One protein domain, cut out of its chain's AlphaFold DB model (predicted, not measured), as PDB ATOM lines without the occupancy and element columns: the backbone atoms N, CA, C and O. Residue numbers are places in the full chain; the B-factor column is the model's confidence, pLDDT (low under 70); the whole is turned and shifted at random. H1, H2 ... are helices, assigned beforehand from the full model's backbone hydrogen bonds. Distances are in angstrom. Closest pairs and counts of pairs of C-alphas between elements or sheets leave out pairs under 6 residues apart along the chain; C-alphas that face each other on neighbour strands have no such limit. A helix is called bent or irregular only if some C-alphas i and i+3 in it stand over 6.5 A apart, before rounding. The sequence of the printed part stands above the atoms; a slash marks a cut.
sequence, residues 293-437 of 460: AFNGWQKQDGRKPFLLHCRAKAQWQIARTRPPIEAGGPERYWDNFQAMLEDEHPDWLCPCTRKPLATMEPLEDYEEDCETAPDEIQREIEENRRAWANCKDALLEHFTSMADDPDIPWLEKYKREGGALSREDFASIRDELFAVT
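What this domain is: This is residues 293 to 437 of the 460 residues of the protein "Hypothetical protein" of Symbiodinium sp. CCMP2592 (UniProt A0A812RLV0). With little regular structure, this domain is mostly loops linking two groups of helices: long, kinked H3 with H4 and H5 packed on it, and, away from them, H1 and H2. The 145 printed residues, with five named helices, H1 to H5, and no named strand, are all helix by class. The whole is only just compact, close to loose (radius of gyration of the C-alphas 17.2 A), spanning 49 by 40 by 35 A.

How they stand to each other: H3, residues 375 to 398, is irregular, C-alphas 390 and 393 being 7.8 A apart, with a kink of 72 degrees near residue 391. Its residues 385 to 390 alone touch H4, residues 411 to 414; the closest C-alphas, of Ala 389 and Leu 411, are 5.1 A apart. Its residues 394 to 398 alone touch H5, residues 425 to 433, about perpendicular at 77 degrees; the closest C-alphas, of Ala 394 and Phe 426, are 5.0 A apart. H1, residues 313 to 319, and H2, residues 337 to 344, only just touch, with 3 pairs of C-alphas within 8 A, the closest those of Trp 316 and Phe 337 at 6.1 A. H1 and H2 are apart from H3. Every O i to N i+4 pair is within hydrogen-bond range in H1, H2 and H5, 18 of 20 in H3; H4 is too short for one.

Where its parts are: H3 measures 31.5 A from C-alpha 375 at (-46.501, -3.081, -50.999) to C-alpha 398 at (-35.215, -31.060, -41.966); H5 measures 12.4 A from C-alpha 425 at (-42.519, -31.454, -33.821) to C-alpha 433 at (-47.480, -35.239, -44.593).

The domain as a whole: The printed part has no cut. The links H1 to H2, H2 to H3 and H3 to H4 are long. Residues 325 to 330 and 431 to 437 stand free. The pLDDT is under 70 at residues 318 to 331, 364 to 372 and 418.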
ATOM      1  N   ALA A 293     -34.424 -20.023 -47.757       91.62
ATOM      2  CA  ALA A 293     -34.236 -20.884 -46.590       91.62
ATOM      3  C   ALA A 293     -35.341 -21.948 -46.408       91.62
ATOM      4  O   ALA A 293     -35.048 -23.037 -45.921       91.62
ATOM      5  N   PHE A 294     -36.583 -21.698 -46.848       93.69
ATOM      6  CA  PHE A 294     -37.646 -22.719 -46.860       93.69
ATOM      7  C   PHE A 294     -37.366 -23.865 -47.844       93.69
ATOM      8  O   PHE A 294     -37.951 -24.930 -47.711       93.69
ATOM      9  N   ASN A 295     -36.457 -23.662 -48.797       90.56
ATOM     10  CA  ASN A 295     -35.971 -24.663 -49.746       90.56
ATOM     11  C   ASN A 295     -34.537 -25.125 -49.404       90.56
ATOM     12  O   ASN A 295     -33.794 -25.576 -50.275       90.56
ATOM     13  N   GLY A 296     -34.099 -24.930 -48.157       88.94
ATOM     14  CA  GLY A 296     -32.782 -25.361 -47.683       88.94
ATOM     15  C   GLY A 296     -31.614 -24.456 -48.085       88.94
ATOM     16  O   GLY A 296     -30.458 -24.818 -47.869       88.94
ATOM     17  N   TRP A 297     -31.868 -23.278 -48.662       86.19
ATOM     18  CA  TRP A 297     -30.784 -22.380 -49.051       86.19
ATOM     19  C   TRP A 297     -30.139 -21.699 -47.844       86.19
ATOM     20  O   TRP A 297     -30.808 -21.176 -46.950       86.19
ATOM     21  N   GLN A 298     -28.811 -21.642 -47.875       86.56
ATOM     22  CA  GLN A 298     -27.977 -21.115 -46.804       86.56
ATOM     23  C   GLN A 298     -26.825 -20.277 -47.366       86.56
ATOM     24  O   GLN A 298     -26.376 -20.487 -48.494       86.56
ATOM     25  N   LYS A 299     -26.330 -19.331 -46.567       82.19
ATOM     26  CA  LYS A 299     -25.116 -18.564 -46.871       82.19
ATOM     27  C   LYS A 299     -23.902 -19.499 -46.864       82.19
ATOM     28  O   LYS A 299     -23.846 -20.433 -46.066       82.19
ATOM     29  N   GLN A 300     -22.921 -19.235 -47.731       73.56
ATOM     30  CA  GLN A 300     -21.664 -19.996 -47.745       73.56
ATOM     31  C   GLN A 300     -20.926 -19.874 -46.408       73.56
ATOM     32  O   GLN A 300     -20.507 -20.876 -45.829       73.56
ATOM     33  N   ASP A 301     -20.809 -18.642 -45.910       75.25
ATOM     34  CA  ASP A 301     -20.186 -18.356 -44.626       75.25
ATOM     35  C   ASP A 301     -21.149 -18.680 -43.475       75.25
ATOM     36  O   ASP A 301     -22.308 -18.251 -43.456       75.25
ATOM     37  N   GLY A 302     -20.685 -19.502 -42.536       80.62
ATOM     38  CA  GLY A 302     -21.439 -19.915 -41.352       80.62
ATOM     39  C   GLY A 302     -22.668 -20.803 -41.590       80.62
ATOM     40  O   GLY A 302     -23.299 -21.184 -40.611       80.62
ATOM     41  N   ARG A 303     -23.022 -21.151 -42.841       86.06
ATOM     42  CA  ARG A 303     -24.205 -21.975 -43.196       86.06
ATOM     43  C   ARG A 303     -25.541 -21.435 -42.663       86.06
ATOM     44  O   ARG A 303     -26.499 -22.189 -42.512       86.06
ATOM     45  N   LYS A 304     -25.610 -20.135 -42.378       89.38
ATOM     46  CA  LYS A 304     -26.805 -19.466 -41.843       89.38
ATOM     47  C   LYS A 304     -27.945 -19.458 -42.880       89.38
ATOM     48  O   LYS A 304     -27.648 -19.387 -44.079       89.38
ATOM     49  N   PRO A 305     -29.227 -19.493 -42.469       90.00
ATOM     50  CA  PRO A 305     -30.370 -19.457 -43.376       90.00
ATOM     51  C   PRO A 305     -30.348 -18.239 -44.293       90.00
ATOM     52  O   PRO A 305     -29.952 -17.134 -43.906       90.00
ATOM     53  N   PHE A 306     -30.826 -18.431 -45.519       87.56
ATOM     54  CA  PHE A 306     -30.955 -17.346 -46.477       87.56
ATOM     55  C   PHE A 306     -32.339 -16.682 -46.426       87.56
ATOM     56  O   PHE A 306     -33.304 -17.160 -47.022       87.56
ATOM     57  N   LEU A 307     -32.427 -15.563 -45.704       88.88
ATOM     58  CA  LEU A 307     -33.689 -14.901 -45.345       88.88
ATOM     59  C   LEU A 307     -34.000 -13.651 -46.175       88.88
ATOM     60  O   LEU A 307     -34.611 -12.708 -45.683       88.88
ATOM     61  N   LEU A 308     -33.606 -13.657 -47.450       86.00
ATOM     62  CA  LEU A 308     -34.040 -12.641 -48.407       86.00
ATOM     63  C   LEU A 308     -35.232 -13.134 -49.213       86.00
ATOM     64  O   LEU A 308     -35.385 -14.326 -49.471       86.00
ATOM     65  N   HIS A 309     -36.049 -12.196 -49.678       86.38
ATOM     66  CA  HIS A 309     -37.076 -12.491 -50.667       86.38
ATOM     67  C   HIS A 309     -36.450 -13.142 -51.915       86.38
ATOM     68  O   HIS A 309     -35.402 -12.699 -52.383       86.38
ATOM     69  N   CYS A 310     -37.095 -14.166 -52.486       85.62
ATOM     70  CA  CYS A 310     -36.542 -14.946 -53.605       85.62
ATOM     71  C   CYS A 310     -36.090 -14.092 -54.796       85.62
ATOM     72  O   CYS A 310     -35.170 -14.469 -55.508       85.62
ATOM     73  N   ARG A 311     -36.754 -12.959 -55.040       84.81
ATOM     74  CA  ARG A 311     -36.448 -12.054 -56.159       84.81
ATOM     75  C   ARG A 311     -35.423 -10.971 -55.819       84.81
ATOM     76  O   ARG A 311     -35.166 -10.108 -56.652       84.81
ATOM     77  N   ALA A 312     -34.850 -10.989 -54.618       82.62
ATOM     78  CA  ALA A 312     -33.841 -10.018 -54.229       82.62
ATOM     79  C   ALA A 312     -32.587 -10.150 -55.097       82.62
ATOM     80  O   ALA A 312     -32.102 -11.254 -55.335       82.62
ATOM     81  N   LYS A 313     -32.000  -9.035 -55.533       79.19
ATOM     82  CA  LYS A 313     -30.763  -9.072 -56.329       79.19
ATOM     83  C   LYS A 313     -29.623  -9.786 -55.595       79.19
ATOM     84  O   LYS A 313     -28.929 -10.614 -56.185       79.19
ATOM     85  N   ALA A 314     -29.488  -9.526 -54.295       76.00
ATOM     86  CA  ALA A 314     -28.497 -10.162 -53.430       76.00
ATOM     87  C   ALA A 314     -28.684 -11.689 -53.301       76.00
ATOM     88  O   ALA A 314     -27.694 -12.413 -53.214       76.00
ATOM     89  N   GLN A 315     -29.922 -12.203 -53.370       73.25
ATOM     90  CA  GLN A 315     -30.187 -13.652 -53.427       73.25
ATOM     91  C   GLN A 315     -29.490 -14.284 -54.631       73.25
ATOM     92  O   GLN A 315     -28.787 -15.287 -54.513       73.25
ATOM     93  N   TRP A 316     -29.653 -13.672 -55.798       71.62
ATOM     94  CA  TRP A 316     -29.138 -14.237 -57.038       71.62
ATOM     95  C   TRP A 316     -27.645 -14.010 -57.236       71.62
ATOM     96  O   TRP A 316     -27.002 -14.796 -57.920       71.62
ATOM     97  N   GLN A 317     -27.062 -12.992 -56.604       72.62
ATOM     98  CA  GLN A 317     -25.605 -12.861 -56.534       72.62
ATOM     99  C   GLN A 317     -24.961 -14.023 -55.768       72.62
ATOM    100  O   GLN A 317     -23.877 -14.455 -56.143       72.62
ATOM    101  N   ILE A 318     -25.639 -14.554 -54.748       67.25
ATOM    102  CA  ILE A 318     -25.122 -15.637 -53.898       67.25
ATOM    103  C   ILE A 318     -25.473 -17.021 -54.462       67.25
ATOM    104  O   ILE A 318     -24.673 -17.947 -54.361       67.25
ATOM    105  N   ALA A 319     -26.605 -17.161 -55.159       65.50
ATOM    106  CA  ALA A 319     -26.932 -18.363 -55.934       65.50
ATOM    107  C   ALA A 319     -25.838 -18.763 -56.936       65.50
ATOM    108  O   ALA A 319     -25.646 -19.941 -57.219       65.50
ATOM    109  N   ARG A 320     -25.092 -17.771 -57.433       69.38
ATOM    110  CA  ARG A 320     -23.983 -17.948 -58.372       69.38
ATOM    111  C   ARG A 320     -22.750 -18.619 -57.767       69.38
ATOM    112  O   ARG A 320     -21.866 -18.996 -58.525       69.38
ATOM    113  N   THR A 321     -22.673 -18.739 -56.444       65.56
ATOM    114  CA  THR A 321     -21.549 -19.332 -55.713       65.56
ATOM    115  C   THR A 321     -22.064 -20.458 -54.817       65.56
ATOM    116  O   THR A 321     -22.001 -20.397 -53.589       65.56
ATOM    117  N   ARG A 322     -22.630 -21.516 -55.401       62.22
ATOM    118  CA  ARG A 322     -23.144 -22.638 -54.602       62.22
ATOM    119  C   ARG A 322     -21.979 -23.547 -54.177       62.22
ATOM    120  O   ARG A 322     -21.158 -23.899 -55.025       62.22
ATOM    121  N   PRO A 323     -21.865 -23.932 -52.891       56.28
ATOM    122  CA  PRO A 323     -20.923 -24.975 -52.510       56.28
ATOM    123  C   PRO A 323     -21.316 -26.287 -53.209       56.28
ATOM    124  O   PRO A 323     -22.503 -26.504 -53.474       56.28
ATOM    125  N   PRO A 324     -20.349 -27.163 -53.522       55.72
ATOM    126  CA  PRO A 324     -20.643 -28.446 -54.144       55.72
ATOM    127  C   PRO A 324     -21.613 -29.261 -53.275       55.72
ATOM    128  O   PRO A 324     -21.488 -29.292 -52.050       55.72
ATOM    129  N   ILE A 325     -22.581 -29.919 -53.924       54.19
ATOM    130  CA  ILE A 325     -23.608 -30.758 -53.272       54.19
ATOM    131  C   ILE A 325     -22.953 -31.907 -52.481       54.19
ATOM    132  O   ILE A 325     -23.467 -32.328 -51.447       54.19
ATOM    133  N   GLU A 326     -21.782 -32.365 -52.928       50.97
ATOM    134  CA  GLU A 326     -20.983 -33.410 -52.294       50.97
ATOM    135  C   GLU A 326     -19.640 -32.860 -51.798       50.97
ATOM    136  O   GLU A 326     -19.026 -31.989 -52.424       50.97
ATOM    137  N   ALA A 327     -19.146 -33.395 -50.678       51.34
ATOM    138  CA  ALA A 327     -17.837 -33.027 -50.146       51.34
ATOM    139  C   ALA A 327     -16.729 -33.347 -51.170       51.34
ATOM    140  O   ALA A 327     -16.471 -34.510 -51.468       51.34
ATOM    141  N   GLY A 328     -16.065 -32.308 -51.690       56.53
ATOM    142  CA  GLY A 328     -15.014 -32.434 -52.709       56.53
ATOM    143  C   GLY A 328     -15.489 -32.308 -54.161       56.53
ATOM    144  O   GLY A 328     -14.676 -32.485 -55.067       56.53
ATOM    145  N   GLY A 329     -16.765 -31.990 -54.405       61.25
ATOM    146  CA  GLY A 329     -17.242 -31.652 -55.748       61.25
ATOM    147  C   GLY A 329     -16.634 -30.343 -56.284       61.25
ATOM    148  O   GLY A 329     -16.124 -29.531 -55.508       61.25
ATOM    149  N   PRO A 330     -16.674 -30.112 -57.609       60.62
ATOM    150  CA  PRO A 330     -16.187 -28.869 -58.195       60.62
ATOM    151  C   PRO A 330     -17.052 -27.691 -57.736       60.62
ATOM    152  O   PRO A 330     -18.282 -27.760 -57.785       60.62
ATOM    153  N   GLU A 331     -16.411 -26.602 -57.317       65.12
ATOM    154  CA  GLU A 331     -17.103 -25.331 -57.108       65.12
ATOM    155  C   GLU A 331     -17.705 -24.874 -58.439       65.12
ATOM    156  O   GLU A 331     -17.004 -24.761 -59.448       65.12
ATOM    157  N   ARG A 332     -19.021 -24.642 -58.453       70.06
ATOM    158  CA  ARG A 332     -19.719 -24.099 -59.617       70.06
ATOM    159  C   ARG A 332     -19.870 -22.598 -59.446       70.06
ATOM    160  O   ARG A 332     -20.364 -22.124 -58.422       70.06
ATOM    161  N   TYR A 333     -19.433 -21.869 -60.465       77.25
ATOM    162  CA  TYR A 333     -19.600 -20.430 -60.563       77.25
ATOM    163  C   TYR A 333     -20.371 -20.096 -61.832       77.25
ATOM    164  O   TYR A 333     -19.975 -20.510 -62.921       77.25
ATOM    165  N   TRP A 334     -21.438 -19.313 -61.691       82.69
ATOM    166  CA  TRP A 334     -22.216 -18.817 -62.826       82.69
ATOM    167  C   TRP A 334     -22.051 -17.306 -62.982       82.69
ATOM    168  O   TRP A 334     -21.991 -16.565 -61.999       82.69
ATOM    169  N   ASP A 335     -22.017 -16.818 -64.222       77.00
ATOM    170  CA  ASP A 335     -21.797 -15.396 -64.527       77.00
ATOM    171  C   ASP A 335     -23.011 -14.502 -64.250       77.00
ATOM    172  O   ASP A 335     -22.876 -13.294 -64.049       77.00
ATOM    173  N   ASN A 336     -24.211 -15.072 -64.234       77.69
ATOM    174  CA  ASN A 336     -25.452 -14.393 -63.884       77.69
ATOM    175  C   ASN A 336     -26.553 -15.432 -63.607       77.69
ATOM    176  O   ASN A 336     -26.335 -16.638 -63.722       77.69
ATOM    177  N   PHE A 337     -27.739 -14.953 -63.230       77.19
ATOM    178  CA  PHE A 337     -28.895 -15.808 -62.954       77.19
ATOM    179  C   PHE A 337     -29.321 -16.647 -64.166       77.19
ATOM    180  O   PHE A 337     -29.653 -17.819 -64.013       77.19
ATOM    181  N   GLN A 338     -29.267 -16.071 -65.369       85.50
ATOM    182  CA  GLN A 338     -29.600 -16.795 -66.590       85.50
ATOM    183  C   GLN A 338     -28.634 -17.966 -66.817       85.50
ATOM    184  O   GLN A 338     -29.107 -19.066 -67.061       85.50
ATOM    185  N   ALA A 339     -27.325 -17.777 -66.636       86.38
ATOM    186  CA  ALA A 339     -26.329 -18.843 -66.780       86.38
ATOM    187  C   ALA A 339     -26.548 -20.003 -65.788       86.38
ATOM    188  O   ALA A 339     -26.353 -21.160 -66.144       86.38
ATOM    189  N   MET A 340     -26.989 -19.707 -64.559       86.12
ATOM    190  CA  MET A 340     -27.354 -20.737 -63.574       86.12
ATOM    191  C   MET A 340     -28.585 -21.534 -64.022       86.12
ATOM    192  O   MET A 340     -28.595 -22.759 -63.938       86.12
ATOM    193  N   LEU A 341     -29.622 -20.852 -64.519       86.94
ATOM    194  CA  LEU A 341     -30.798 -21.533 -65.058       86.94
ATOM    195  C   LEU A 341     -30.467 -22.327 -66.327       86.94
ATOM    196  O   LEU A 341     -30.976 -23.423 -66.488       86.94
ATOM    197  N   GLU A 342     -29.609 -21.822 -67.211       89.44
ATOM    198  CA  GLU A 342     -29.192 -22.534 -68.429       89.44
ATOM    199  C   GLU A 342     -28.508 -23.872 -68.116       89.44
ATOM    200  O   GLU A 342     -28.713 -24.838 -68.851       89.44
ATOM    201  N   ASP A 343     -27.734 -23.924 -67.030       87.12
ATOM    202  CA  ASP A 343     -27.000 -25.112 -66.590       87.12
ATOM    203  C   ASP A 343     -27.875 -26.089 -65.783       87.12
ATOM    204  O   ASP A 343     -27.933 -27.277 -66.100       87.12
ATOM    205  N   GLU A 344     -28.590 -25.610 -64.755       85.56
ATOM    206  CA  GLU A 344     -29.278 -26.492 -63.791       85.56
ATOM    207  C   GLU A 344     -30.791 -26.625 -64.018       85.56
ATOM    208  O   GLU A 344     -31.382 -27.643 -63.659       85.56
ATOM    209  N   HIS A 345     -31.427 -25.608 -64.600       88.56
ATOM    210  CA  HIS A 345     -32.887 -25.500 -64.690       88.56
ATOM    211  C   HIS A 345     -33.345 -24.898 -66.035       88.56
ATOM    212  O   HIS A 345     -34.036 -23.870 -66.056       88.56
ATOM    213  N   PRO A 346     -32.946 -25.485 -67.185       89.81
ATOM    214  CA  PRO A 346     -33.223 -24.906 -68.502       89.81
ATOM    215  C   PRO A 346     -34.722 -24.874 -68.833       89.81
ATOM    216  O   PRO A 346     -35.156 -24.130 -69.715       89.81
ATOM    217  N   ASP A 347     -35.517 -25.662 -68.115       88.62
ATOM    218  CA  ASP A 347     -36.973 -25.704 -68.124       88.62
ATOM    219  C   ASP A 347     -37.621 -24.413 -67.577       88.62
ATOM    220  O   ASP A 347     -38.734 -24.047 -67.962       88.62
ATOM    221  N   TRP A 348     -36.904 -23.654 -66.745       89.19
ATOM    222  CA  TRP A 348     -37.350 -22.362 -66.203       89.19
ATOM    223  C   TRP A 348     -37.056 -21.166 -67.119       89.19
ATOM    224  O   TRP A 348     -37.432 -20.032 -66.808       89.19
ATOM    225  N   LEU A 349     -36.405 -21.396 -68.260       89.12
ATOM    226  CA  LEU A 349     -36.152 -20.371 -69.267       89.12
ATOM    227  C   LEU A 349     -37.259 -20.349 -70.313       89.12
ATOM    228  O   LEU A 349     -37.785 -21.383 -70.720       89.12
ATOM    229  N   CYS A 350     -37.571 -19.155 -70.814       88.62
ATOM    230  CA  CYS A 350     -38.464 -19.003 -71.949       88.62
ATOM    231  C   CYS A 350     -37.901 -19.787 -73.156       88.62
ATOM    232  O   CYS A 350     -36.796 -19.484 -73.611       88.62
ATOM    233  N   PRO A 351     -38.654 -20.747 -73.720       87.06
ATOM    234  CA  PRO A 351     -38.193 -21.590 -74.825       87.06
ATOM    235  C   PRO A 351     -37.749 -20.784 -76.054       87.06
ATOM    236  O   PRO A 351     -36.793 -21.154 -76.733       87.06
ATOM    237  N   CYS A 352     -38.426 -19.659 -76.315       88.25
ATOM    238  CA  CYS A 352     -38.174 -18.806 -77.474       88.25
ATOM    239  C   CYS A 352     -36.974 -17.872 -77.284       88.25
ATOM    240  O   CYS A 352     -36.188 -17.685 -78.207       88.25
ATOM    241  N   THR A 353     -36.846 -17.243 -76.112       90.94
ATOM    242  CA  THR A 353     -35.825 -16.204 -75.875       90.94
ATOM    243  C   THR A 353     -34.601 -16.726 -75.134       90.94
ATOM    244  O   THR A 353     -33.585 -16.036 -75.109       90.94
ATOM    245  N   ARG A 354     -34.702 -17.915 -74.521       89.12
ATOM    246  CA  ARG A 354     -33.737 -18.487 -73.568       89.12
ATOM    247  C   ARG A 354     -33.438 -17.573 -72.376       89.12
ATOM    248  O   ARG A 354     -32.408 -17.714 -71.736       89.12
ATOM    249  N   LYS A 355     -34.356 -16.657 -72.053       89.00
ATOM    250  CA  LYS A 355     -34.259 -15.750 -70.902       89.00
ATOM    251  C   LYS A 355     -35.234 -16.145 -69.789       89.00
ATOM    252  O   LYS A 355     -36.264 -16.754 -70.097       89.00
ATOM    253  N   PRO A 356     -34.957 -15.795 -68.523       84.94
ATOM    254  CA  PRO A 356     -35.915 -15.973 -67.435       84.94
ATOM    255  C   PRO A 356     -37.205 -15.174 -67.690       84.94
ATOM    256  O   PRO A 356     -37.200 -14.169 -68.399       84.94
ATOM    257  N   LEU A 357     -38.327 -15.610 -67.113       84.56
ATOM    258  CA  LEU A 357     -39.552 -14.805 -67.106       84.56
ATOM    259  C   LEU A 357     -39.392 -13.567 -66.217       84.56
ATOM    260  O   LEU A 357     -38.791 -13.655 -65.151       84.56
ATOM    261  N   ALA A 358     -40.052 -12.459 -66.565       81.75
ATOM    262  CA  ALA A 358     -40.065 -11.236 -65.749       81.75
ATOM    263  C   ALA A 358     -40.565 -11.462 -64.305       81.75
ATOM    264  O   ALA A 358     -40.161 -10.764 -63.376       81.75
ATOM    265  N   THR A 359     -41.432 -12.457 -64.090       77.81
ATOM    266  CA  THR A 359     -41.904 -12.868 -62.756       77.81
ATOM    267  C   THR A 359     -40.811 -13.535 -61.916       77.81
ATOM    268  O   THR A 359     -40.874 -13.499 -60.694       77.81
ATOM    269  N   MET A 360     -39.787 -14.096 -62.560       77.69
ATOM    270  CA  MET A 360     -38.634 -14.755 -61.942       77.69
ATOM    271  C   MET A 360     -37.390 -13.865 -61.903       77.69
ATOM    272  O   MET A 360     -36.476 -14.133 -61.124       77.69
ATOM    273  N   GLU A 361     -37.335 -12.828 -62.741       77.19
ATOM    274  CA  GLU A 361     -36.179 -11.945 -62.816       77.19
ATOM    275  C   GLU A 361     -35.922 -11.237 -61.469       77.19
ATOM    276  O   GLU A 361     -36.876 -10.808 -60.791       77.19
ATOM    277  N   PRO A 362     -34.635 -11.122 -61.073       76.75
ATOM    278  CA  PRO A 362     -34.228 -10.319 -59.932       76.75
ATOM    279  C   PRO A 362     -34.755  -8.891 -60.067       76.75
ATOM    280  O   PRO A 362     -34.656  -8.283 -61.130       76.75
ATOM    281  N   LEU A 363     -35.270  -8.332 -58.978       76.12
ATOM    282  CA  LEU A 363     -35.660  -6.927 -58.944       76.12
ATOM    283  C   LEU A 363     -34.411  -6.081 -58.673       76.12
ATOM    284  O   LEU A 363     -33.811  -6.186 -57.604       76.12
ATOM    285  N   GLU A 364     -33.991  -5.285 -59.662       64.44
ATOM    286  CA  GLU A 364     -32.701  -4.579 -59.634       64.44
ATOM    287  C   GLU A 364     -32.601  -3.493 -58.553       64.44
ATOM    288  O   GLU A 364     -31.507  -3.291 -58.026       64.44
ATOM    289  N   ASP A 365     -33.730  -2.871 -58.196       61.09
ATOM    290  CA  ASP A 365     -33.842  -1.777 -57.215       61.09
ATOM    291  C   ASP A 365     -34.125  -2.262 -55.780       61.09
ATOM    292  O   ASP A 365     -34.364  -1.466 -54.871       61.09
ATOM    293  N   TYR A 366     -34.157  -3.579 -55.575       60.88
ATOM    294  CA  TYR A 366     -34.617  -4.193 -54.337       60.88
ATOM    295  C   TYR A 366     -33.445  -4.785 -53.538       60.88
ATOM    296  O   TYR A 366     -32.860  -5.810 -53.911       60.88
ATOM    297  N   GLU A 367     -33.154  -4.168 -52.394       62.59
ATOM    298  CA  GLU A 367     -32.340  -4.724 -51.307       62.59
ATOM    299  C   GLU A 367     -33.219  -4.881 -50.049       62.59
ATOM    300  O   GLU A 367     -34.271  -4.244 -49.938       62.59
ATOM    301  N   GLU A 368     -32.852  -5.790 -49.137       56.12
ATOM    302  CA  GLU A 368     -33.608  -6.021 -47.895       56.12
ATOM    303  C   GLU A 368     -33.818  -4.692 -47.148       56.12
ATOM    304  O   GLU A 368     -32.905  -3.877 -47.076       56.12
ATOM    305  N   ASP A 369     -35.027  -4.466 -46.625       54.75
ATOM    306  CA  ASP A 369     -35.426  -3.247 -45.899       54.75
ATOM    307  C   ASP A 369     -35.517  -1.953 -46.727       54.75
ATOM    308  O   ASP A 369     -35.691  -0.867 -46.170       54.75
ATOM    309  N   CYS A 370     -35.493  -2.044 -48.058       59.34
ATOM    310  CA  CYS A 370     -35.786  -0.886 -48.890       59.34
ATOM    311  C   CYS A 370     -37.280  -0.522 -48.790       59.34
ATOM    312  O   CYS A 370     -38.142  -1.234 -49.313       59.34
ATOM    313  N   GLU A 371     -37.594   0.610 -48.149       63.47
ATOM    314  CA  GLU A 371     -38.955   1.176 -48.047       63.47
ATOM    315  C   GLU A 371     -39.622   1.397 -49.420       63.47
ATOM    316  O   GLU A 371     -40.830   1.602 -49.504       63.47
ATOM    317  N   THR A 372     -38.844   1.343 -50.504       69.19
ATOM    318  CA  THR A 372     -39.298   1.518 -51.888       69.19
ATOM    319  C   THR A 372     -39.817   0.233 -52.539       69.19
ATOM    320  O   THR A 372     -40.318   0.286 -53.664       69.19
ATOM    321  N   ALA A 373     -39.719  -0.923 -51.871       73.75
ATOM    322  CA  ALA A 373     -40.285  -2.164 -52.387       73.75
ATOM    323  C   ALA A 373     -41.812  -2.039 -52.562       73.75
ATOM    324  O   ALA A 373     -42.464  -1.488 -51.675       73.75
ATOM    325  N   PRO A 374     -42.411  -2.593 -53.635       81.88
ATOM    326  CA  PRO A 374     -43.863  -2.632 -53.794       81.88
ATOM    327  C   PRO A 374     -44.575  -3.229 -52.571       81.88
ATOM    328  O   PRO A 374     -44.125  -4.246 -52.039       81.88
ATOM    329  N   ASP A 375     -45.719  -2.658 -52.176       84.31
ATOM    330  CA  ASP A 375     -46.501  -3.081 -50.999       84.31
ATOM    331  C   ASP A 375     -46.776  -4.590 -50.962       84.31
ATOM    332  O   ASP A 375     -46.739  -5.222 -49.908       84.31
ATOM    333  N   GLU A 376     -47.047  -5.192 -52.121       83.62
ATOM    334  CA  GLU A 376     -47.268  -6.632 -52.235       83.62
ATOM    335  C   GLU A 376     -46.049  -7.433 -51.771       83.62
ATOM    336  O   GLU A 376     -46.194  -8.328 -50.941       83.62
ATOM    337  N   ILE A 377     -44.854  -7.037 -52.214       83.88
ATOM    338  CA  ILE A 377     -43.584  -7.661 -51.833       83.88
ATOM    339  C   ILE A 377     -43.299  -7.418 -50.352       83.88
ATOM    340  O   ILE A 377     -42.896  -8.344 -49.653       83.88
ATOM    341  N   GLN A 378     -43.558  -6.211 -49.840       85.44
ATOM    342  CA  GLN A 378     -43.408  -5.928 -48.409       85.44
ATOM    343  C   GLN A 378     -44.286  -6.847 -47.549       85.44
ATOM    344  O   GLN A 378     -43.821  -7.374 -46.534       85.44
ATOM    345  N   ARG A 379     -45.530  -7.110 -47.975       87.94
ATOM    346  CA  ARG A 379     -46.403  -8.088 -47.309       87.94
ATOM    347  C   ARG A 379     -45.831  -9.501 -47.374       87.94
ATOM    348  O   ARG A 379     -45.860 -10.187 -46.355       87.94
ATOM    349  N   GLU A 380     -45.283  -9.927 -48.516       89.19
ATOM    350  CA  GLU A 380     -44.676 -11.263 -48.635       89.19
ATOM    351  C   GLU A 380     -43.488 -11.432 -47.683       89.19
ATOM    352  O   GLU A 380     -43.400 -12.438 -46.983       89.19
ATOM    353  N   ILE A 381     -42.598 -10.434 -47.609       89.06
ATOM    354  CA  ILE A 381     -41.464 -10.420 -46.670       89.06
ATOM    355  C   ILE A 381     -41.974 -10.576 -45.243       89.06
ATOM    356  O   ILE A 381     -41.500 -11.429 -44.503       89.06
ATOM    357  N   GLU A 382     -42.938  -9.754 -44.850       90.38
ATOM    358  CA  GLU A 382     -43.469  -9.733 -43.495       90.38
ATOM    359  C   GLU A 382     -44.128 -11.072 -43.113       90.38
ATOM    360  O   GLU A 382     -43.978 -11.557 -41.988       90.38
ATOM    361  N   GLU A 383     -44.821 -11.714 -44.053       92.06
ATOM    362  CA  GLU A 383     -45.370 -13.059 -43.875       92.06
ATOM    363  C   GLU A 383     -44.269 -14.122 -43.782       92.06
ATOM    364  O   GLU A 383     -44.337 -14.987 -42.906       92.06
ATOM    365  N   ASN A 384     -43.215 -14.014 -44.594       93.44
ATOM    366  CA  ASN A 384     -42.050 -14.893 -44.532       93.44
ATOM    367  C   ASN A 384     -41.288 -14.752 -43.200       93.44
ATOM    368  O   ASN A 384     -40.925 -15.770 -42.611       93.44
ATOM    369  N   ARG A 385     -41.104 -13.530 -42.666       93.31
ATOM    370  CA  ARG A 385     -40.492 -13.288 -41.338       93.31
ATOM    371  C   ARG A 385     -41.281 -13.985 -40.236       93.31
ATOM    372  O   ARG A 385     -40.710 -14.704 -39.416       93.31
ATOM    373  N   ARG A 386     -42.608 -13.829 -40.244       94.06
ATOM    374  CA  ARG A 386     -43.498 -14.487 -39.274       94.06
ATOM    375  C   ARG A 386     -43.442 -16.002 -39.378       94.06
ATOM    376  O   ARG A 386     -43.314 -16.669 -38.354       94.06
ATOM    377  N   ALA A 387     -43.525 -16.529 -40.594       95.56
ATOM    378  CA  ALA A 387     -43.445 -17.958 -40.844       95.56
ATOM    379  C   ALA A 387     -42.100 -18.521 -40.360       95.56
ATOM    380  O   ALA A 387     -42.085 -19.469 -39.579       95.56
ATOM    381  N   TRP A 388     -40.982 -17.889 -40.730       95.81
ATOM    382  CA  TRP A 388     -39.644 -18.335 -40.344       95.81
ATOM    383  C   TRP A 388     -39.452 -18.338 -38.827       95.81
ATOM    384  O   TRP A 388     -39.068 -19.360 -38.263       95.81
ATOM    385  N   ALA A 389     -39.803 -17.244 -38.142       95.31
ATOM    386  CA  ALA A 389     -39.663 -17.131 -36.688       95.31
ATOM    387  C   ALA A 389     -40.393 -18.241 -35.908       95.31
ATOM    388  O   ALA A 389     -40.001 -18.562 -34.789       95.31
ATOM    389  N   ASN A 390     -41.444 -18.826 -36.492       96.44
ATOM    390  CA  ASN A 390     -42.247 -19.873 -35.861       96.44
ATOM    391  C   ASN A 390     -42.006 -21.282 -36.426       96.44
ATOM    392  O   ASN A 390     -42.519 -22.238 -35.854       96.44
ATOM    393  N   CYS A 391     -41.255 -21.425 -37.521       96.31
ATOM    394  CA  CYS A 391     -40.976 -22.717 -38.158       96.31
ATOM    395  C   CYS A 391     -39.488 -23.088 -38.156       96.31
ATOM    396  O   CYS A 391     -39.174 -24.235 -38.469       96.31
ATOM    397  N   LYS A 392     -38.574 -22.149 -37.845       95.06
ATOM    398  CA  LYS A 392     -37.132 -22.345 -38.064       95.06
ATOM    399  C   LYS A 392     -36.607 -23.623 -37.421       95.06
ATOM    400  O   LYS A 392     -35.858 -24.336 -38.067       95.06
ATOM    401  N   ASP A 393     -37.017 -23.943 -36.194       94.56
ATOM    402  CA  ASP A 393     -36.406 -25.047 -35.454       94.56
ATOM    403  C   ASP A 393     -36.791 -26.385 -36.098       94.56
ATOM    404  O   ASP A 393     -35.921 -27.215 -36.345       94.56
ATOM    405  N   ALA A 394     -38.060 -26.547 -36.486       96.00
ATOM    406  CA  ALA A 394     -38.521 -27.700 -37.260       96.00
ATOM    407  C   ALA A 394     -37.866 -27.783 -38.655       96.00
ATOM    408  O   ALA A 394     -37.530 -28.870 -39.118       96.00
ATOM    409  N   LEU A 395     -37.659 -26.649 -39.336       95.25
ATOM    410  CA  LEU A 395     -37.021 -26.620 -40.660       95.25
ATOM    411  C   LEU A 395     -35.514 -26.897 -40.605       95.25
ATOM    412  O   LEU A 395     -34.991 -27.522 -41.521       95.25
ATOM    413  N   LEU A 396     -34.818 -26.482 -39.547       94.00
ATOM    414  CA  LEU A 396     -33.406 -26.809 -39.325       94.00
ATOM    415  C   LEU A 396     -33.208 -28.306 -39.042       94.00
ATOM    416  O   LEU A 396     -32.174 -28.861 -39.405       94.00
ATOM    417  N   GLU A 397     -34.200 -28.971 -38.440       94.88
ATOM    418  CA  GLU A 397     -34.208 -30.433 -38.301       94.88
ATOM    419  C   GLU A 397     -34.329 -31.128 -39.670       94.88
ATOM    420  O   GLU A 397     -33.678 -32.142 -39.918       94.88
ATOM    421  N   HIS A 398     -35.110 -30.557 -40.594       93.81
ATOM    422  CA  HIS A 398     -35.215 -31.060 -41.966       93.81
ATOM    423  C   HIS A 398     -33.940 -30.805 -42.787       93.81
ATOM    424  O   HIS A 398     -33.381 -31.721 -43.394       93.81
ATOM    425  N   PHE A 399     -33.471 -29.556 -42.804       91.19
ATOM    426  CA  PHE A 399     -32.320 -29.100 -43.578       91.19
ATOM    427  C   PHE A 399     -31.048 -29.131 -42.728       91.19
ATOM    428  O   PHE A 399     -30.490 -28.097 -42.371       91.19
ATOM    429  N   THR A 400     -30.560 -30.338 -42.444       86.06
ATOM    430  CA  THR A 400     -29.427 -30.585 -41.526       86.06
ATOM    431  C   THR A 400     -28.110 -29.884 -41.892       86.06
ATOM    432  O   THR A 400     -27.218 -29.762 -41.050       86.06
ATOM    433  N   SER A 401     -27.954 -29.407 -43.132       86.25
ATOM    434  CA  SER A 401     -26.794 -28.612 -43.547       86.25
ATOM    435  C   SER A 401     -26.819 -27.174 -43.024       86.25
ATOM    436  O   SER A 401     -25.757 -26.549 -42.975       86.25
ATOM    437  N   MET A 402     -27.997 -26.657 -42.670       90.94
ATOM    438  CA  MET A 402     -28.232 -25.267 -42.299       90.94
ATOM    439  C   MET A 402     -27.986 -25.062 -40.804       90.94
ATOM    440  O   MET A 402     -28.460 -25.825 -39.964       90.94
ATOM    441  N   ALA A 403     -27.223 -24.028 -40.468       89.75
ATOM    442  CA  ALA A 403     -26.939 -23.654 -39.090       89.75
ATOM    443  C   ALA A 403     -27.996 -22.680 -38.561       89.75
ATOM    444  O   ALA A 403     -28.543 -21.874 -39.313       89.75
ATOM    445  N   ASP A 404     -28.243 -22.720 -37.250       90.19
ATOM    446  CA  ASP A 404     -29.066 -21.703 -36.598       90.19
ATOM    447  C   ASP A 404     -28.371 -20.330 -36.635       90.19
ATOM    448  O   ASP A 404     -27.143 -20.230 -36.569       90.19
ATOM    449  N   ASP A 405     -29.171 -19.272 -36.717       89.00
ATOM    450  CA  ASP A 405     -28.721 -17.885 -36.659       89.00
ATOM    451  C   ASP A 405     -29.466 -17.164 -35.525       89.00
ATOM    452  O   ASP A 405     -30.588 -16.681 -35.719       89.00
ATOM    453  N   PRO A 406     -28.891 -17.131 -34.309       84.31
ATOM    454  CA  PRO A 406     -29.533 -16.500 -33.159       84.31
ATOM    455  C   PRO A 406     -29.531 -14.968 -33.249       84.31
ATOM    456  O   PRO A 406     -30.264 -14.319 -32.508       84.31
ATOM    457  N   ASP A 407     -28.746 -14.389 -34.161       86.19
ATOM    458  CA  ASP A 407     -28.527 -12.944 -34.254       86.19
ATOM    459  C   ASP A 407     -29.630 -12.216 -35.049       86.19
ATOM    460  O   ASP A 407     -29.543 -11.006 -35.261       86.19
ATOM    461  N   ILE A 408     -30.668 -12.927 -35.511       88.19
ATOM    462  CA  ILE A 408     -31.754 -12.358 -36.322       88.19
ATOM    463  C   ILE A 408     -32.613 -11.402 -35.465       88.19
ATOM    464  O   ILE A 408     -33.393 -11.866 -34.626       88.19
ATOM    465  N   PRO A 409     -32.580 -10.072 -35.701       84.94
ATOM    466  CA  PRO A 409     -33.155  -9.095 -34.764       84.94
ATOM    467  C   PRO A 409     -34.682  -9.157 -34.644       84.94
ATOM    468  O   PRO A 409     -35.254  -8.819 -33.610       84.94
ATOM    469  N   TRP A 410     -35.362  -9.572 -35.714       89.62
ATOM    470  CA  TRP A 410     -36.822  -9.643 -35.770       89.62
ATOM    471  C   TRP A 410     -37.388 -10.991 -35.313       89.62
ATOM    472  O   TRP A 410     -38.609 -11.150 -35.290       89.62
ATOM    473  N   LEU A 411     -36.543 -11.960 -34.946       90.00
ATOM    474  CA  LEU A 411     -37.001 -13.305 -34.604       90.00
ATOM    475  C   LEU A 411     -37.945 -13.280 -33.395       90.00
ATOM    476  O   LEU A 411     -39.085 -13.731 -33.487       90.00
ATOM    477  N   GLU A 412     -37.506 -12.657 -32.302       88.25
ATOM    478  CA  GLU A 412     -38.292 -12.537 -31.066       88.25
ATOM    479  C   GLU A 412     -39.548 -11.679 -31.250       88.25
ATOM    480  O   GLU A 412     -40.576 -11.946 -30.636       88.25
ATOM    481  N   LYS A 413     -39.518 -10.695 -32.161       89.81
ATOM    482  CA  LYS A 413     -40.693  -9.868 -32.484       89.81
ATOM    483  C   LYS A 413     -41.855 -10.707 -33.025       89.81
ATOM    484  O   LYS A 413     -43.013 -10.389 -32.759       89.81
ATOM    485  N   TYR A 414     -41.561 -11.728 -33.833       90.88
ATOM    486  CA  TYR A 414     -42.584 -12.517 -34.526       90.88
ATOM    487  C   TYR A 414     -42.820 -13.904 -33.938       90.88
ATOM    488  O   TYR A 414     -43.800 -14.561 -34.309       90.88
ATOM    489  N   LYS A 415     -41.954 -14.354 -33.033       88.12
ATOM    490  CA  LYS A 415     -42.117 -15.620 -32.330       88.12
ATOM    491  C   LYS A 415     -43.378 -15.568 -31.468       88.12
ATOM    492  O   LYS A 415     -43.545 -14.690 -30.626       88.12
ATOM    493  N   ARG A 416     -44.300 -16.501 -31.697       78.44
ATOM    494  CA  ARG A 416     -45.540 -16.599 -30.926       78.44
ATOM    495  C   ARG A 416     -45.288 -17.416 -29.664       78.44
ATOM    496  O   ARG A 416     -44.879 -18.574 -29.755       78.44
ATOM    497  N   GLU A 417     -45.599 -16.851 -28.500       72.62
ATOM    498  CA  GLU A 417     -45.566 -17.594 -27.234       72.62
ATOM    499  C   GLU A 417     -46.433 -18.860 -27.327       72.62
ATOM    500  O   GLU A 417     -47.606 -18.798 -27.703       72.62
ATOM    501  N   GLY A 418     -45.830 -20.022 -27.046       67.12
ATOM    502  CA  GLY A 418     -46.493 -21.331 -27.084       67.12
ATOM    503  C   GLY A 418     -46.979 -21.797 -28.464       67.12
ATOM    504  O   GLY A 418     -47.694 -22.792 -28.536       67.12
ATOM    505  N   GLY A 419     -46.643 -21.084 -29.546       78.56
ATOM    506  CA  GLY A 419     -47.095 -21.403 -30.904       78.56
ATOM    507  C   GLY A 419     -45.981 -21.706 -31.906       78.56
ATOM    508  O   GLY A 419     -46.296 -22.164 -32.999       78.56
ATOM    509  N   ALA A 420     -44.717 -21.433 -31.576       90.69
ATOM    510  CA  ALA A 420     -43.582 -21.779 -32.428       90.69
ATOM    511  C   ALA A 420     -43.317 -23.292 -32.401       90.69
ATOM    512  O   ALA A 420     -43.369 -23.910 -31.339       90.69
ATOM    513  N   LEU A 421     -43.020 -23.863 -33.567       95.62
ATOM    514  CA  LEU A 421     -42.680 -25.272 -33.718       95.62
ATOM    515  C   LEU A 421     -41.234 -25.520 -33.295       95.62
ATOM    516  O   LEU A 421     -40.334 -24.763 -33.657       95.62
ATOM    517  N   SER A 422     -41.031 -26.604 -32.565       94.19
ATOM    518  CA  SER A 422     -39.741 -27.108 -32.112       94.19
ATOM    519  C   SER A 422     -39.160 -28.143 -33.085       94.19
ATOM    520  O   SER A 422     -39.815 -28.577 -34.035       94.19
ATOM    521  N   ARG A 423     -37.929 -28.594 -32.820       93.62
ATOM    522  CA  ARG A 423     -37.317 -29.721 -33.546       93.62
ATOM    523  C   ARG A 423     -38.087 -31.030 -33.358       93.62
ATOM    524  O   ARG A 423     -38.192 -31.815 -34.292       93.62
ATOM    525  N   GLU A 424     -38.653 -31.251 -32.172       93.94
ATOM    526  CA  GLU A 424     -39.387 -32.480 -31.837       93.94
ATOM    527  C   GLU A 424     -40.694 -32.605 -32.635       93.94
ATOM    528  O   GLU A 424     -41.115 -33.713 -32.974       93.94
ATOM    529  N   ASP A 425     -41.297 -31.474 -33.015       95.88
ATOM    530  CA  ASP A 425     -42.519 -31.454 -33.821       95.88
ATOM    531  C   ASP A 425     -42.295 -32.001 -35.240       95.88
ATOM    532  O   ASP A 425     -43.223 -32.546 -35.842       95.88
ATOM    533  N   PHE A 426     -41.072 -31.888 -35.780       95.75
ATOM    534  CA  PHE A 426     -40.772 -32.209 -37.178       95.75
ATOM    535  C   PHE A 426     -41.141 -33.647 -37.557       95.75
ATOM    536  O   PHE A 426     -41.769 -33.857 -38.596       95.75
ATOM    537  N   ALA A 427     -40.809 -34.632 -36.715       94.69
ATOM    538  CA  ALA A 427     -41.098 -36.037 -37.003       94.69
ATOM    539  C   ALA A 427     -42.603 -36.265 -37.202       94.69
ATOM    540  O   ALA A 427     -43.017 -36.821 -38.215       94.69
ATOM    541  N   SER A 428     -43.427 -35.728 -36.297       97.06
ATOM    542  CA  SER A 428     -44.885 -35.801 -36.408       97.06
ATOM    543  C   SER A 428     -45.407 -35.100 -37.665       97.06
ATOM    544  O   SER A 428     -46.339 -35.598 -38.291       97.06
ATOM    545  N   ILE A 429     -44.842 -33.942 -38.030       96.81
ATOM    546  CA  ILE A 429     -45.243 -33.187 -39.230       96.81
ATOM    547  C   ILE A 429     -44.965 -33.989 -40.494       96.81
ATOM    548  O   ILE A 429     -45.827 -34.098 -41.363       96.81
ATOM    549  N   ARG A 430     -43.757 -34.546 -40.590       95.44
ATOM    550  CA  ARG A 430     -43.342 -35.375 -41.716       95.44
ATOM    551  C   ARG A 430     -44.219 -36.620 -41.816       95.44
ATOM    552  O   ARG A 430     -44.691 -36.939 -42.900       95.44
ATOM    553  N   ASP A 431     -44.452 -37.298 -40.699       95.69
ATOM    554  CA  ASP A 431     -45.253 -38.519 -40.682       95.69
ATOM    555  C   ASP A 431     -46.713 -38.231 -41.079       95.69
ATOM    556  O   ASP A 431     -47.302 -39.015 -41.814       95.69
ATOM    557  N   GLU A 432     -47.280 -37.081 -40.690       95.44
ATOM    558  CA  GLU A 432     -48.599 -36.640 -41.171       95.44
ATOM    559  C   GLU A 432     -48.598 -36.336 -42.677       95.44
ATOM    560  O   GLU A 432     -49.482 -36.806 -43.392       95.44
ATOM    561  N   LEU A 433     -47.592 -35.604 -43.176       95.06
ATOM    562  CA  LEU A 433     -47.480 -35.239 -44.593       95.06
ATOM    563  C   LEU A 433     -47.472 -36.469 -45.513       95.06
ATOM    564  O   LEU A 433     -48.078 -36.448 -46.586       95.06
ATOM    565  N   PHE A 434     -46.794 -37.536 -45.090       93.69
ATOM    566  CA  PHE A 434     -46.642 -38.773 -45.857       93.69
ATOM    567  C   PHE A 434     -47.569 -39.907 -45.389       93.69
ATOM    568  O   PHE A 434     -47.439 -41.031 -45.871       93.69
ATOM    569  N   ALA A 435     -48.535 -39.635 -44.502       92.06
ATOM    570  CA  ALA A 435     -49.515 -40.632 -44.056       92.06
ATOM    571  C   ALA A 435     -50.433 -41.115 -45.192       92.06
ATOM    572  O   ALA A 435     -51.009 -42.201 -45.117       92.06
ATOM    573  N   VAL A 436     -50.580 -40.304 -46.240       87.19
ATOM    574  CA  VAL A 436     -51.374 -40.602 -47.432       87.19
ATOM    575  C   VAL A 436     -50.522 -40.387 -48.670       87.19
ATOM    576  O   VAL A 436     -50.049 -39.285 -48.915       87.19
ATOM    577  N   THR A 437     -50.330 -41.417 -49.484       80.62
ATOM    578  CA  THR A 437     -49.592 -41.291 -50.745       80.62
ATOM    579  C   THR A 437     -50.551 -41.030 -51.905       80.62
ATOM    580  O   THR A 437     -51.670 -41.560 -51.903       80.62
TER     581      THR A 437